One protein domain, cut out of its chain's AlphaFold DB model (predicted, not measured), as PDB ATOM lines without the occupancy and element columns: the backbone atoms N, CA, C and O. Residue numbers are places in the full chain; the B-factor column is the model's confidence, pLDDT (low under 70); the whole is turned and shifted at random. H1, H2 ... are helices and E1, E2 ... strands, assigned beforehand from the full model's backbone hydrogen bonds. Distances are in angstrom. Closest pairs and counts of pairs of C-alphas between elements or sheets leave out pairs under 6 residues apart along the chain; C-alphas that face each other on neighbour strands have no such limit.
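What this domain is: This is residues 4 to 24 and 37 to 129 of the 136 residues of an uncharacterized protein of Actinobaculum sp. 352 (UniProt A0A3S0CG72). A small helical body has H6, H7 and H8 through its middle, with H1, H2 and H3 along one side and H4 and H5 on the opposite side. At one end of its long axis the strands E1 and E2 form a narrow two-stranded ribbon, and the last turns of H8 reach the other end. The printed part has 114 residues, with eight named helices and two named strands in the order H1, H2, E1, E2, H3, H4, H5, H6, H7, H8; the sheet E1 - E2 is antiparallel and the class is mostly helix. It is compact, with a radius of gyration of the C-alphas of 13.6 A and spans of 41 by 30 by 24 A.

How they stand to each other: E1, residues 19 to 22, and E2, residues 38 to 41, are antiparallel at 151 degrees, with N 20 and O 40 2.9 A apart and N 40 and O 20 2.8 A apart, within hydrogen-bond range. H7, residues 107 to 113, comes nearest to E1 with the C-alphas of Trp 109 and Met 19, 7.1 A apart. H6, residues 87 to 103, touches H7 with residues 97 to 101 alone, at a steep tilt of 61 degrees, opposite ways; the closest C-alphas are those of Glu 101 and Ser 107, 5.3 A. H8, residues 116 to 129, touches H6 at a shallow tilt of 26 degrees, opposite ways, closest at C-alphas 124 and 87, 5.8 A; of H6, residues 87 to 90 alone take part. H4, residues 61 to 67, touches H6 about perpendicular at 82 degrees, closest at C-alphas 61 and 92, 5.4 A. H1, residues 4 to 7, touches H8, closest at C-alphas 7 and 121, 5.4 A. H2, residues 10 to 15, touches H8 at a shallow tilt of 32 degrees, only just short of steep, closest at C-alphas 10 and 118, 6.4 A. H3, residues 43 to 51, only just touches H1, with 3 pairs of C-alphas within 8 A, the closest being 51 and 6, 5.6 A. H5, residues 74 to 78, touches no helix but is near H7. Every O i to N i+4 pair is within hydrogen-bond range in H2, H3, H4, H7 and H8; H6 has 11 of 13, H5 0 of 1 but 2 of 2 O i to N i+3 pairs, and H1 is too short for such a pair.

Where its parts are: H1 begins at C-alpha 4, (177.769, 195.206, 293.526). H6 is 26.0 A long, from C-alpha 87 at (179.619, 207.069, 295.426). H8 is 20.4 A long and ends at C-alpha 129, (171.350, 199.414, 300.615). H3 is 12.3 A long, and E1 and E2 are 9.6 A each.

The domain as a whole: The two C-alphas farthest apart are those of Asp 24 and Gly 129, 46.6 A. Residues 25 to 36 are not printed, and C-alphas 24 and 37 are 6.7 A apart across this cut. Of the links that are printed whole, none is long. The mean pLDDT of the printed part is 87.9; residues 58 to 59 and 72 to 76 are under 70.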
ATOM      1  N   GLU A   4     177.578 196.641 293.256       92.06
ATOM      2  CA  GLU A   4     177.769 195.206 293.526       92.06
ATOM      3  C   GLU A   4     179.036 194.620 292.883       92.06
ATOM      4  O   GLU A   4     179.791 193.898 293.534       92.06
ATOM      5  N   LYS A   5     179.325 194.987 291.627       92.62
ATOM      6  CA  LYS A   5     180.500 194.493 290.889       92.62
ATOM      7  C   LYS A   5     181.823 194.852 291.577       92.62
ATOM      8  O   LYS A   5     182.721 194.019 291.625       92.62
ATOM      9  N   VAL A   6     181.948 196.076 292.098       94.50
ATOM     10  CA  VAL A   6     183.166 196.528 292.797       94.50
ATOM     11  C   VAL A   6     183.171 196.053 294.248       94.50
ATOM     12  O   VAL A   6     184.201 195.625 294.759       94.50
ATOM     13  N   THR A   7     182.018 196.058 294.922       96.44
ATOM     14  CA  THR A   7     181.916 195.652 296.333       96.44
ATOM     15  C   THR A   7     182.085 194.143 296.533       96.44
ATOM     16  O   THR A   7     182.438 193.714 297.633       96.44
ATOM     17  N   ALA A   8     181.952 193.340 295.473       96.06
ATOM     18  CA  ALA A   8     182.317 191.925 295.462       96.06
ATOM     19  C   ALA A   8     183.801 191.662 295.792       96.06
ATOM     20  O   ALA A   8     184.129 190.565 296.236       96.06
ATOM     21  N   TYR A   9     184.689 192.656 295.645       96.88
ATOM     22  CA  TYR A   9     186.115 192.538 295.980       96.88
ATOM     23  C   TYR A   9     186.439 192.777 297.463       96.88
ATOM     24  O   TYR A   9     187.591 192.615 297.860       96.88
ATOM     25  N   ILE A  10     185.453 193.119 298.308       97.81
ATOM     26  CA  ILE A  10     185.659 193.292 299.761       97.81
ATOM     27  C   ILE A  10     186.385 192.087 300.391       97.81
ATOM     28  O   ILE A  10     187.401 192.317 301.046       97.81
ATOM     29  N   PRO A  11     185.959 190.823 300.173       97.44
ATOM     30  CA  PRO A  11     186.632 189.673 300.776       97.44
ATOM     31  C   PRO A  11     188.078 189.503 300.297       97.44
ATOM     32  O   PRO A  11     188.934 189.096 301.074       97.44
ATOM     33  N   ALA A  12     188.364 189.833 299.032       96.00
ATOM     34  CA  ALA A  12     189.716 189.747 298.481       96.00
ATOM     35  C   ALA A  12     190.644 190.800 299.109       96.00
ATOM     36  O   ALA A  12     191.761 190.486 299.500       96.00
ATOM     37  N   LEU A  13     190.158 192.032 299.292       95.50
ATOM     38  CA  LEU A  13     190.902 193.078 300.004       95.50
ATOM     39  C   LEU A  13     191.131 192.732 301.482       95.50
ATOM     40  O   LEU A  13     192.179 193.068 302.021       95.50
ATOM     41  N   GLU A  14     190.175 192.067 302.134       96.31
ATOM     42  CA  GLU A  14     190.317 191.595 303.520       96.31
ATOM     43  C   GLU A  14     191.313 190.434 303.647       96.31
ATOM     44  O   GLU A  14     192.043 190.364 304.634       96.31
ATOM     45  N   ALA A  15     191.356 189.538 302.657       95.56
ATOM     46  CA  ALA A  15     192.325 188.446 302.595       95.56
ATOM     47  C   ALA A  15     193.746 188.925 302.240       95.56
ATOM     48  O   ALA A  15     194.720 188.258 302.588       95.56
ATOM     49  N   GLY A  16     193.851 190.082 301.583       94.50
ATOM     50  CA  GLY A  16     195.085 190.605 301.011       94.50
ATOM     51  C   GLY A  16     195.242 190.203 299.544       94.50
ATOM     52  O   GLY A  16     194.887 189.096 299.143       94.50
ATOM     53  N   LEU A  17     195.781 191.124 298.744       94.44
ATOM     54  CA  LEU A  17     196.074 190.912 297.325       94.44
ATOM     55  C   LEU A  17     197.585 190.723 297.134       94.44
ATOM     56  O   LEU A  17     198.367 191.321 297.878       94.44
ATOM     57  N   ASP A  18     197.999 189.933 296.139       94.88
ATOM     58  CA  ASP A  18     199.408 189.780 295.770       94.88
ATOM     59  C   ASP A  18     199.929 191.103 295.214       94.88
ATOM     60  O   ASP A  18     199.564 191.566 294.129       94.88
ATOM     61  N   MET A  19     200.788 191.741 295.993       95.25
ATOM     62  CA  MET A  19     201.501 192.944 295.612       95.25
ATOM     63  C   MET A  19     202.912 192.826 296.171       95.25
ATOM     64  O   MET A  19     203.097 192.443 297.327       95.25
ATOM     65  N   GLU A  20     203.919 193.199 295.385       95.31
ATOM     66  CA  GLU A  20     205.317 193.132 295.816       95.31
ATOM     67  C   GLU A  20     206.125 194.354 295.366       95.31
ATOM     68  O   GLU A  20     206.120 194.707 294.188       95.31
ATOM     69  N   TRP A  21     206.865 194.980 296.284       94.31
ATOM     70  CA  TRP A  21     207.871 195.981 295.921       94.31
ATOM     71  C   TRP A  21     209.103 195.306 295.323       94.31
ATOM     72  O   TRP A  21     209.804 194.546 295.990       94.31
ATOM     73  N   ILE A  22     209.390 195.631 294.068       93.25
ATOM     74  CA  ILE A  22     210.574 195.179 293.353       93.25
ATOM     75  C   ILE A  22     211.620 196.287 293.384       93.25
ATOM     76  O   ILE A  22     211.442 197.369 292.820       93.25
ATOM     77  N   GLU A  23     212.742 195.987 294.026       91.56
ATOM     78  CA  GLU A  23     213.897 196.869 294.125       91.56
ATOM     79  C   GLU A  23     215.093 196.258 293.402       91.56
ATOM     80  O   GLU A  23     215.428 195.085 293.582       91.56
ATOM     81  N   ASP A  24     215.801 197.076 292.630       91.00
ATOM     82  CA  ASP A  24     217.077 196.669 292.059       91.00
ATOM     83  C   ASP A  24     218.188 196.772 293.103       91.00
ATOM     84  O   ASP A  24     218.733 197.851 293.356       91.00
ATOM     85  N   PRO A  37     212.665 201.483 291.633       90.00
ATOM     86  CA  PRO A  37     211.727 200.683 292.405       90.00
ATOM     87  C   PRO A  37     210.312 200.804 291.844       90.00
ATOM     88  O   PRO A  37     209.893 201.882 291.425       90.00
ATOM     89  N   TYR A  38     209.588 199.695 291.833       91.50
ATOM     90  CA  TYR A  38     208.210 199.638 291.362       91.50
ATOM     91  C   TYR A  38     207.456 198.542 292.099       91.50
ATOM     92  O   TYR A  38     208.059 197.652 292.695       91.50
ATOM     93  N   VAL A  39     206.132 198.588 292.030       93.38
ATOM     94  CA  VAL A  39     205.286 197.530 292.568       93.38
ATOM     95  C   VAL A  39     204.896 196.570 291.445       93.38
ATOM     96  O   VAL A  39     204.398 196.989 290.399       93.38
ATOM     97  N   ARG A  40     205.104 195.274 291.667       93.38
ATOM     98  CA  ARG A  40     204.484 194.195 290.898       93.38
ATOM     99  C   ARG A  40     203.113 193.914 291.505       93.38
ATOM    100  O   ARG A  40     203.025 193.601 292.687       93.38
ATOM    101  N   TYR A  41     202.069 193.993 290.691       94.00
ATOM    102  CA  TYR A  41     200.702 193.677 291.098       94.00
ATOM    103  C   TYR A  41     200.277 192.320 290.532       94.00
ATOM    104  O   TYR A  41     200.561 192.016 289.369       94.00
ATOM    105  N   GLY A  42     199.596 191.516 291.345       94.69
ATOM    106  CA  GLY A  42     198.918 190.302 290.909       94.69
ATOM    107  C   GLY A  42     197.742 190.606 289.965       94.69
ATOM    108  O   GLY A  42     197.232 191.735 289.952       94.69
ATOM    109  N   PRO A  43     197.300 189.629 289.149       93.94
ATOM    110  CA  PRO A  43     196.166 189.790 288.234       93.94
ATOM    111  C   PRO A  43     194.900 190.342 288.908       93.94
ATOM    112  O   PRO A  43     194.220 191.199 288.347       93.94
ATOM    113  N   GLU A  44     194.626 189.918 290.137       94.62
ATOM    114  CA  GLU A  44     193.452 190.288 290.924       94.62
ATOM    115  C   GLU A  44     193.381 191.787 291.242       94.62
ATOM    116  O   GLU A  44     192.292 192.349 291.346       94.62
ATOM    117  N   VAL A  45     194.528 192.468 291.346       94.12
ATOM    118  CA  VAL A  45     194.578 193.921 291.558       94.12
ATOM    119  C   VAL A  45     194.122 194.651 290.296       94.12
ATOM    120  O   VAL A  45     193.396 195.645 290.372       94.12
ATOM    121  N   TYR A  46     194.517 194.155 289.123       90.88
ATOM    122  CA  TYR A  46     194.084 194.721 287.848       90.88
ATOM    123  C   TYR A  46     192.603 194.459 287.601       90.88
ATOM    124  O   TYR A  46     191.885 195.392 287.251       90.88
ATOM    125  N   GLU A  47     192.128 193.239 287.857       93.75
ATOM    126  CA  GLU A  47     190.708 192.884 287.757       93.75
ATOM    127  C   GLU A  47     189.844 193.732 288.702       93.75
ATOM    128  O   GLU A  47     188.803 194.261 288.297       93.75
ATOM    129  N   PHE A  48     190.316 193.948 289.932       94.12
ATOM    130  CA  PHE A  48     189.692 194.852 290.890       94.12
ATOM    131  C   PHE A  48     189.567 196.273 290.331       94.12
ATOM    132  O   PHE A  48     188.478 196.846 290.329       94.12
ATOM    133  N   LEU A  49     190.646 196.855 289.812       91.69
ATOM    134  CA  LEU A  49     190.612 198.211 289.259       91.69
ATOM    135  C   LEU A  49     189.800 198.299 287.965       91.69
ATOM    136  O   LEU A  49     189.169 199.322 287.703       91.69
ATOM    137  N   ASP A  50     189.801 197.242 287.154       91.31
ATOM    138  CA  ASP A  50     188.988 197.141 285.945       91.31
ATOM    139  C   ASP A  50     187.499 196.993 286.262       91.31
ATOM    140  O   ASP A  50     186.644 197.356 285.450       91.31
ATOM    141  N   SER A  51     187.153 196.516 287.459       92.56
ATOM    142  CA  SER A  51     185.760 196.378 287.867       92.56
ATOM    143  C   SER A  51     185.022 197.724 287.925       92.56
ATOM    144  O   SER A  51     183.824 197.753 287.629       92.56
ATOM    145  N   PHE A  52     185.746 198.829 288.149       89.94
ATOM    146  CA  PHE A  52     185.232 200.203 288.098       89.94
ATOM    147  C   PHE A  52     184.929 200.703 286.677       89.94
ATOM    148  O   PHE A  52     184.185 201.674 286.522       89.94
ATOM    149  N   TYR A  53     185.444 200.060 285.621       84.31
ATOM    150  CA  TYR A  53     185.062 200.423 284.255       84.31
ATOM    151  C   TYR A  53     183.576 200.155 284.015       84.31
ATOM    152  O   TYR A  53     183.059 199.070 284.297       84.31
ATOM    153  N   GLY A  54     182.909 201.155 283.438       78.12
ATOM    154  CA  GLY A  54     181.474 201.133 283.161       78.12
ATOM    155  C   GLY A  54     180.607 201.650 284.309       78.12
ATOM    156  O   GLY A  54     179.410 201.821 284.102       78.12
ATOM    157  N   ILE A  55     181.187 201.946 285.480       83.00
ATOM    158  CA  ILE A  55     180.494 202.696 286.531       83.00
ATOM    159  C   ILE A  55     180.627 204.186 286.199       83.00
ATOM    160  O   ILE A  55     181.756 204.663 286.046       83.00
ATOM    161  N   PRO A  56     179.512 204.927 286.061       72.81
ATOM    162  CA  PRO A  56     179.543 206.375 285.939       72.81
ATOM    163  C   PRO A  56     180.378 206.990 287.067       72.81
ATOM    164  O   PRO A  56     180.036 206.896 288.243       72.81
ATOM    165  N   ALA A  57     181.498 207.599 286.693       70.81
ATOM    166  CA  ALA A  57     182.210 208.537 287.543       70.81
ATOM    167  C   ALA A  57     181.723 209.951 287.225       70.81
ATOM    168  O   ALA A  57     181.049 210.174 286.216       70.81
ATOM    169  N   VAL A  58     182.103 210.915 288.058       69.75
ATOM    170  CA  VAL A  58     181.937 212.326 287.699       69.75
ATOM    171  C   VAL A  58     182.673 212.577 286.375       69.75
ATOM    172  O   VAL A  58     183.853 212.245 286.257       69.75
ATOM    173  N   THR A  59     181.974 213.115 285.369       67.69
ATOM    174  CA  THR A  59     182.536 213.403 284.033       67.69
ATOM    175  C   THR A  59     183.803 214.258 284.135       67.69
ATOM    176  O   THR A  59     184.774 213.995 283.429       67.69
ATOM    177  N   ASP A  60     183.818 215.168 285.114       75.88
ATOM    178  CA  ASP A  60     184.928 216.054 285.474       75.88
ATOM    179  C   ASP A  60     185.496 215.696 286.860       75.88
ATOM    180  O   ASP A  60     185.716 216.554 287.716       75.88
ATOM    181  N   TYR A  61     185.690 214.398 287.134       77.25
ATOM    182  CA  TYR A  61     186.215 213.951 288.430       77.25
ATOM    183  C   TYR A  61     187.569 214.590 288.773       77.25
ATOM    184  O   TYR A  61     187.874 214.712 289.949       77.25
ATOM    185  N   GLU A  62     188.377 214.998 287.791       78.50
ATOM    186  CA  GLU A  62     189.631 215.721 288.038       78.50
ATOM    187  C   GLU A  62     189.365 217.066 288.727       78.50
ATOM    188  O   GLU A  62     189.829 217.257 289.851       78.50
ATOM    189  N   ASP A  63     188.532 217.921 288.130       82.62
ATOM    190  CA  ASP A  63     188.160 219.226 288.691       82.62
ATOM    191  C   ASP A  63     187.422 219.068 290.024       82.62
ATOM    192  O   ASP A  63     187.725 219.745 291.001       82.62
ATOM    193  N   THR A  64     186.508 218.100 290.112       83.69
ATOM    194  CA  THR A  64     185.749 217.860 291.348       83.69
ATOM    195  C   THR A  64     186.652 217.374 292.484       83.69
ATOM    196  O   THR A  64     186.494 217.777 293.635       83.69
ATOM    197  N   LEU A  65     187.619 216.497 292.194       83.62
ATOM    198  CA  LEU A  65     188.596 216.078 293.196       83.62
ATOM    199  C   LEU A  65     189.549 217.217 293.556       83.62
ATOM    200  O   LEU A  65     190.014 217.252 294.694       83.62
ATOM    201  N   ASP A  66     189.854 218.126 292.634       83.94
ATOM    202  CA  ASP A  66     190.698 219.283 292.918       83.94
ATOM    203  C   ASP A  66     189.993 220.318 293.804       83.94
ATOM    204  O   ASP A  66     190.553 220.734 294.818       83.94
ATOM    205  N   GLU A  67     188.724 220.627 293.525       83.69
ATOM    206  CA  GLU A  67     187.873 221.476 294.372       83.69
ATOM    207  C   GLU A  67     187.759 220.935 295.806       83.69
ATOM    208  O   GLU A  67     187.731 221.697 296.774       83.69
ATOM    209  N   LEU A  68     187.752 219.608 295.957       80.12
ATOM    210  CA  LEU A  68     187.752 218.927 297.253       80.12
ATOM    211  C   LEU A  68     189.151 218.834 297.897       80.12
ATOM    212  O   LEU A  68     189.293 218.276 298.986       80.12
ATOM    213  N   GLY A  69     190.198 219.347 297.242       78.88
ATOM    214  CA  GLY A  69     191.591 219.282 297.700       78.88
ATOM    215  C   GLY A  69     192.195 217.875 297.660       78.88
ATOM    216  O   GLY A  69     193.241 217.616 298.262       78.88
ATOM    217  N   LEU A  70     191.538 216.949 296.964       77.38
ATOM    218  CA  LEU A  70     191.899 215.541 296.889       77.38
ATOM    219  C   LEU A  70     192.861 215.256 295.739       77.38
ATOM    220  O   LEU A  70     193.529 214.237 295.811       77.38
ATOM    221  N   TRP A  71     192.975 216.104 294.708       72.38
ATOM    222  CA  TRP A  71     193.754 215.808 293.494       72.38
ATOM    223  C   TRP A  71     195.282 215.896 293.671       72.38
ATOM    224  O   TRP A  71     196.012 214.981 293.277       72.38
ATOM    225  N   HIS A  72     195.787 216.952 294.310       68.00
ATOM    226  CA  HIS A  72     197.226 217.259 294.316       68.00
ATOM    227  C   HIS A  72     198.035 216.692 295.493       68.00
ATOM    228  O   HIS A  72     199.261 216.662 295.416       68.00
ATOM    229  N   ARG A  73     197.399 216.228 296.577       64.19
ATOM    230  CA  ARG A  73     198.109 215.667 297.745       64.19
ATOM    231  C   ARG A  73     197.802 214.185 297.915       64.19
ATOM    232  O   ARG A  73     196.636 213.787 297.882       64.19
ATOM    233  N   LYS A  74     198.834 213.365 298.134       62.28
ATOM    234  CA  LYS A  74     198.655 211.954 298.526       62.28
ATOM    235  C   LYS A  74     198.001 211.867 299.902       62.28
ATOM    236  O   LYS A  74     197.081 211.086 300.109       62.28
ATOM    237  N   GLU A  75     198.406 212.756 300.799       66.25
ATOM    238  CA  GLU A  75     197.896 212.878 302.163       66.25
ATOM    239  C   GLU A  75     196.430 213.335 302.187       66.25
ATOM    240  O   GLU A  75     195.674 212.930 303.066       66.25
ATOM    241  N   GLY A  76     196.011 214.133 301.193       66.50
ATOM    242  CA  GLY A  76     194.648 214.666 301.096       66.50
ATOM    243  C   GLY A  76     193.584 213.580 300.925       66.50
ATOM    244  O   GLY A  76     192.495 213.691 301.484       66.50
ATOM    245  N   ILE A  77     193.918 212.480 300.240       73.56
ATOM    246  CA  ILE A  77     193.006 211.336 300.072       73.56
ATOM    247  C   ILE A  77     192.629 210.754 301.425       73.56
ATOM    248  O   ILE A  77     191.456 210.541 301.709       73.56
ATOM    249  N   TYR A  78     193.631 210.509 302.266       79.00
ATOM    250  CA  TYR A  78     193.437 209.806 303.527       79.00
ATOM    251  C   TYR A  78     192.671 210.639 304.559       79.00
ATOM    252  O   TYR A  78     192.075 210.063 305.465       79.00
ATOM    253  N   SER A  79     192.618 211.965 304.389       80.38
ATOM    254  CA  SER A  79     191.770 212.859 305.189       80.38
ATOM    255  C   SER A  79     190.297 212.898 304.772       80.38
ATOM    256  O   SER A  79     189.484 213.491 305.480       80.38
ATOM    257  N   LEU A  80     189.929 212.277 303.649       85.06
ATOM    258  CA  LEU A  80     188.546 212.251 303.190       85.06
ATOM    259  C   LEU A  80     187.640 211.497 304.173       85.06
ATOM    260  O   LEU A  80     187.915 210.356 304.562       85.06
ATOM    261  N   ARG A  81     186.498 212.110 304.500       89.25
ATOM    262  CA  ARG A  81     185.415 211.492 305.274       89.25
ATOM    263  C   ARG A  81     184.613 210.550 304.381       89.25
ATOM    264  O   ARG A  81     183.568 210.913 303.844       89.25
ATOM    265  N   VAL A  82     185.145 209.345 304.190       91.75
ATOM    266  CA  VAL A  82     184.604 208.328 303.272       91.75
ATOM    267  C   VAL A  82     183.122 208.059 303.531       91.75
ATOM    268  O   VAL A  82     182.348 207.952 302.589       91.75
ATOM    269  N   GLU A  83     182.707 208.021 304.791       90.94
ATOM    270  CA  GLU A  83     181.347 207.699 305.221       90.94
ATOM    271  C   GLU A  83     180.307 208.732 304.750       90.94
ATOM    272  O   GLU A  83     179.144 208.393 304.560       90.94
ATOM    273  N   GLU A  84     180.729 209.974 304.503       90.50
ATOM    274  CA  GLU A  84     179.876 211.076 304.034       90.50
ATOM    275  C   GLU A  84     180.035 211.337 302.528       90.50
ATOM    276  O   GLU A  84     179.375 212.208 301.967       90.50
ATOM    277  N   THR A  85     180.919 210.595 301.861       90.31
ATOM    278  CA  THR A  85     181.285 210.857 300.469       90.31
ATOM    279  C   THR A  85     180.294 210.184 299.502       90.31
ATOM    280  O   THR A  85     179.992 208.998 299.682       90.31
ATOM    281  N   PRO A  86     179.811 210.891 298.459       90.88
ATOM    282  CA  PRO A  86     179.007 210.299 297.389       90.88
ATOM    283  C   PRO A  86     179.754 209.204 296.618       90.88
ATOM    284  O   PRO A  86     180.979 209.254 296.458       90.88
ATOM    285  N   GLY A  87     179.019 208.222 296.098       91.19
ATOM    286  CA  GLY A  87     179.619 207.069 295.426       91.19
ATOM    287  C   GLY A  87     180.362 207.431 294.136       91.19
ATOM    288  O   GLY A  87     181.405 206.850 293.844       91.19
ATOM    289  N   GLU A  88     179.906 208.454 293.418       89.31
ATOM    290  CA  GLU A  88     180.530 208.977 292.199       89.31
ATOM    291  C   GLU A  88     181.918 209.570 292.483       89.31
ATOM    292  O   GLU A  88     182.856 209.358 291.710       89.31
ATOM    293  N   ILE A  89     182.070 210.261 293.621       89.31
ATOM    294  CA  ILE A  89     183.353 210.809 294.087       89.31
ATOM    295  C   ILE A  89     184.290 209.676 294.495       89.31
ATOM    296  O   ILE A  89     185.461 209.677 294.114       89.31
ATOM    297  N   ILE A  90     183.771 208.673 295.214       92.38
ATOM    298  CA  ILE A  90     184.541 207.474 295.560       92.38
ATOM    299  C   ILE A  90     185.043 206.784 294.288       92.38
ATOM    300  O   ILE A  90     186.227 206.471 294.203       92.38
ATOM    301  N   CYS A  91     184.197 206.605 293.272       92.00
ATOM    302  CA  CYS A  91     184.610 206.033 291.989       92.00
ATOM    303  C   CYS A  91     185.685 206.892 291.302       92.00
ATOM    304  O   CYS A  91     186.691 206.355 290.838       92.00
ATOM    305  N   GLY A  92     185.535 208.222 291.308       90.19
ATOM    306  CA  GLY A  92     186.544 209.163 290.809       90.19
ATOM    307  C   GLY A  92     187.920 208.995 291.468       90.19
ATOM    308  O   GLY A  92     188.947 209.051 290.787       90.19
ATOM    309  N   LEU A  93     187.968 208.708 292.775       89.81
ATOM    310  CA  LEU A  93     189.228 208.446 293.484       89.81
ATOM    311  C   LEU A  93     189.951 207.211 292.950       89.81
ATOM    312  O   LEU A  93     191.167 207.262 292.777       89.81
ATOM    313  N   PHE A  94     189.234 206.128 292.639       91.25
ATOM    314  CA  PHE A  94     189.843 204.928 292.056       91.25
ATOM    315  C   PHE A  94     190.449 205.210 290.676       91.25
ATOM    316  O   PHE A  94     191.565 204.765 290.390       91.25
ATOM    317  N   PHE A  95     189.780 206.019 289.845       89.12
ATOM    318  CA  PHE A  95     190.345 206.467 288.567       89.12
ATOM    319  C   PHE A  95     191.612 207.302 288.759       89.12
ATOM    320  O   PHE A  95     192.607 207.080 288.058       89.12
ATOM    321  N   ARG A  96     191.622 208.209 289.743       86.69
ATOM    322  CA  ARG A  96     192.813 208.990 290.090       86.69
ATOM    323  C   ARG A  96     193.964 208.110 290.578       86.69
ATOM    324  O   ARG A  96     195.075 208.270 290.081       86.69
ATOM    325  N   VAL A  97     193.723 207.187 291.512       88.38
ATOM    326  CA  VAL A  97     194.755 206.281 292.055       88.38
ATOM    327  C   VAL A  97     195.380 205.450 290.936       88.38
ATOM    328  O   VAL A  97     196.603 205.390 290.816       88.38
ATOM    329  N   ARG A  98     194.556 204.898 290.038       87.81
ATOM    330  CA  ARG A  98     195.035 204.173 288.855       87.81
ATOM    331  C   ARG A  98     195.865 205.056 287.918       87.81
ATOM    332  O   ARG A  98     196.832 204.584 287.325       87.81
ATOM    333  N   ARG A  99     195.498 206.332 287.758       84.12
ATOM    334  CA  ARG A  99     196.285 207.307 286.984       84.12
ATOM    335  C   ARG A  99     197.634 207.595 287.633       84.12
ATOM    336  O   ARG A  99     198.631 207.612 286.917       84.12
ATOM    337  N   ALA A 100     197.654 207.813 288.946       83.69
ATOM    338  CA  ALA A 100     198.865 208.095 289.712       83.69
ATOM    339  C   ALA A 100     199.855 206.921 289.672       83.69
ATOM    340  O   ALA A 100     201.064 207.133 289.635       83.69
ATOM    341  N   GLU A 101     199.359 205.685 289.564       85.31
ATOM    342  CA  GLU A 101     200.227 204.511 289.445       85.31
ATOM    343  C   GLU A 101     201.119 204.513 288.201       85.31
ATOM    344  O   GLU A 101     202.200 203.931 288.223       85.31
ATOM    345  N   ARG A 102     200.738 205.205 287.120       80.50
ATOM    346  CA  ARG A 102     201.575 205.286 285.906       80.50
ATOM    347  C   ARG A 102     202.965 205.872 286.164       80.50
ATOM    348  O   ARG A 102     203.842 205.722 285.322       80.50
ATOM    349  N   PHE A 103     203.152 206.530 287.304       75.25
ATOM    350  CA  PHE A 103     204.421 207.096 287.743       75.25
ATOM    351  C   PHE A 103     205.210 206.165 288.687       75.25
ATOM    352  O   PHE A 103     206.188 206.600 289.283       75.25
ATOM    353  N   SER A 104     204.810 204.890 288.814       70.81
ATOM    354  CA  SER A 104     205.457 203.851 289.639       70.81
ATOM    355  C   SER A 104     205.629 204.232 291.111       70.81
ATOM    356  O   SER A 104     206.566 203.804 291.779       70.81
ATOM    357  N   GLU A 105     204.718 205.046 291.641       79.00
ATOM    358  CA  GLU A 105     204.828 205.573 293.002       79.00
ATOM    359  C   GLU A 105     204.207 204.666 294.079       79.00
ATOM    360  O   GLU A 105     204.136 205.071 295.241       79.00
ATOM    361  N   GLY A 106     203.700 203.482 293.708       88.12
ATOM    362  CA  GLY A 106     202.998 202.578 294.623       88.12
ATOM    363  C   GLY A 106     201.702 203.178 295.174       88.12
ATOM    364  O   GLY A 106     201.355 202.970 296.337       88.12
ATOM    365  N   SER A 107     200.995 203.961 294.357       89.25
ATOM    366  CA  SER A 107     199.742 204.613 294.746       89.25
ATOM    367  C   SER A 107     198.637 203.590 294.990       89.25
ATOM    368  O   SER A 107     197.914 203.716 295.976       89.25
ATOM    369  N   ILE A 108     198.529 202.556 294.146       92.44
ATOM    370  CA  ILE A 108     197.573 201.455 294.353       92.44
ATOM    371  C   ILE A 108     197.920 200.697 295.632       92.44
ATOM    372  O   ILE A 108     197.032 200.493 296.459       92.44
ATOM    373  N   TRP A 109     199.198 200.336 295.819       93.75
ATOM    374  CA  TRP A 109     199.657 199.687 297.050       93.75
ATOM    375  C   TRP A 109     199.223 200.492 298.268       93.75
ATOM    376  O   TRP A 109     198.509 199.980 299.121       93.75
ATOM    377  N   SER A 110     199.622 201.765 298.340       90.81
ATOM    378  CA  SER A 110     199.345 202.628 299.490       90.81
ATOM    379  C   SER A 110     197.843 202.716 299.774       90.81
ATOM    380  O   SER A 110     197.415 202.635 300.927       90.81
ATOM    381  N   PHE A 111     197.033 202.820 298.724       91.38
ATOM    382  CA  PHE A 111     195.584 202.933 298.828       91.38
ATOM    383  C   PHE A 111     194.913 201.663 299.376       91.38
ATOM    384  O   PHE A 111     193.935 201.752 300.124       91.38
ATOM    385  N   ILE A 112     195.444 200.489 299.030       93.94
ATOM    386  CA  ILE A 112     194.943 199.185 299.481       93.94
ATOM    387  C   ILE A 112     195.475 198.847 300.878       93.94
ATOM    388  O   ILE A 112     194.683 198.564 301.774       93.94
ATOM    389  N   ASP A 113     196.787 198.945 301.080       92.75
ATOM    390  CA  ASP A 113     197.500 198.576 302.311       92.75
ATOM    391  C   ASP A 113     197.105 199.452 303.511       92.75
ATOM    392  O   ASP A 113     196.977 198.979 304.637       92.75
ATOM    393  N   SER A 114     196.776 200.726 303.272       92.06
ATOM    394  CA  SER A 114     196.208 201.611 304.304       92.06
ATOM    395  C   SER A 114     194.784 201.233 304.741       92.06
ATOM    396  O   SER A 114     194.218 201.868 305.636       92.06
ATOM    397  N   GLY A 115     194.149 200.262 304.076       93.44
ATOM    398  CA  GLY A 115     192.747 199.896 304.270       93.44
ATOM    399  C   GLY A 115     191.755 200.938 303.744       93.44
ATOM    400  O   GLY A 115     190.543 200.764 303.892       93.44
ATOM    401  N   PHE A 116     192.225 202.026 303.124       93.88
ATOM    402  CA  PHE A 116     191.356 203.085 302.620       93.88
ATOM    403  C   PHE A 116     190.450 202.579 301.490       93.88
ATOM    404  O   PHE A 116     189.243 202.821 301.532       93.88
ATOM    405  N   ALA A 117     190.990 201.790 300.551       95.06
ATOM    406  CA  ALA A 117     190.207 201.130 299.504       95.06
ATOM    407  C   ALA A 117     189.047 200.301 300.083       95.06
ATOM    408  O   ALA A 117     187.910 200.398 299.621       95.06
ATOM    409  N   LEU A 118     189.315 199.536 301.147       96.81
ATOM    410  CA  LEU A 118     188.309 198.720 301.823       96.81
ATOM    411  C   LEU A 118     187.211 199.580 302.469       96.81
ATOM    412  O   LEU A 118     186.028 199.248 302.358       96.81
ATOM    413  N   ARG A 119     187.563 200.709 303.103       96.50
ATOM    414  CA  ARG A 119     186.556 201.645 303.639       96.50
ATOM    415  C   ARG A 119     185.675 202.217 302.531       96.50
ATOM    416  O   ARG A 119     184.456 202.247 302.688       96.50
ATOM    417  N   CYS A 120     186.269 202.617 301.406       95.94
ATOM    418  CA  CYS A 120     185.529 203.103 300.242       95.94
ATOM    419  C   CYS A 120     184.523 202.069 299.733       95.94
ATOM    420  O   CYS A 120     183.355 202.399 299.542       95.94
ATOM    421  N   LEU A 121     184.933 200.809 299.575       96.69
ATOM    422  CA  LEU A 121     184.033 199.744 299.127       96.69
ATOM    423  C   LEU A 121     182.899 199.474 300.119       96.69
ATOM    424  O   LEU A 121     181.760 199.276 299.705       96.69
ATOM    425  N   ARG A 122     183.169 199.506 301.427       96.94
ATOM    426  CA  ARG A 122     182.114 199.375 302.444       96.94
ATOM    427  C   ARG A 122     181.102 200.517 302.359       96.94
ATOM    428  O   ARG A 122     179.908 200.260 302.490       96.94
ATOM    429  N   ARG A 123     181.549 201.746 302.076       95.94
ATOM    430  CA  ARG A 123     180.639 202.875 301.833       95.94
ATOM    431  C   ARG A 123     179.796 202.669 300.577       95.94
ATOM    432  O   ARG A 123     178.585 202.838 300.652       95.94
ATOM    433  N   LEU A 124     180.406 202.271 299.460       95.38
ATOM    434  CA  LEU A 124     179.668 201.967 298.228       95.38
ATOM    435  C   LEU A 124     178.598 200.892 298.463       95.38
ATOM    436  O   LEU A 124     177.460 201.049 298.039       95.38
ATOM    437  N   LYS A 125     178.930 199.848 299.230       95.56
ATOM    438  CA  LYS A 125     177.973 198.800 299.606       95.56
ATOM    439  C   LYS A 125     176.818 199.331 300.460       95.56
ATOM    440  O   LYS A 125     175.688 198.886 300.296       95.56
ATOM    441  N   ALA A 126     177.088 200.264 301.374       94.81
ATOM    442  CA  ALA A 126     176.044 200.901 302.173       94.81
ATOM    443  C   ALA A 126     175.101 201.758 301.307       94.81
ATOM    444  O   ALA A 126     173.890 201.689 301.489       94.81
ATOM    445  N   LEU A 127     175.641 202.494 300.328       93.06
ATOM    446  CA  LEU A 127     174.858 203.308 299.387       93.06
ATOM    447  C   LEU A 127     173.889 202.472 298.532       93.06
ATOM    448  O   LEU A 127     172.772 202.918 298.264       93.06
ATOM    449  N   ASP A 128     174.282 201.256 298.141       90.19
ATOM    450  CA  ASP A 128     173.379 200.316 297.457       90.19
ATOM    451  C   ASP A 128     172.177 199.943 298.342       90.19
ATOM    452  O   ASP A 128     171.042 199.914 297.864       90.19
ATOM    453  N   GLY A 129     172.406 199.713 299.641       84.00
ATOM    454  CA  GLY A 129     171.350 199.414 300.615       84.00
ATOM    455  C   GLY A 129     170.422 200.602 300.887       84.00
ATOM    456  O   GLY A 129     169.206 200.446 300.871       84.00
TER     457      GLY A 129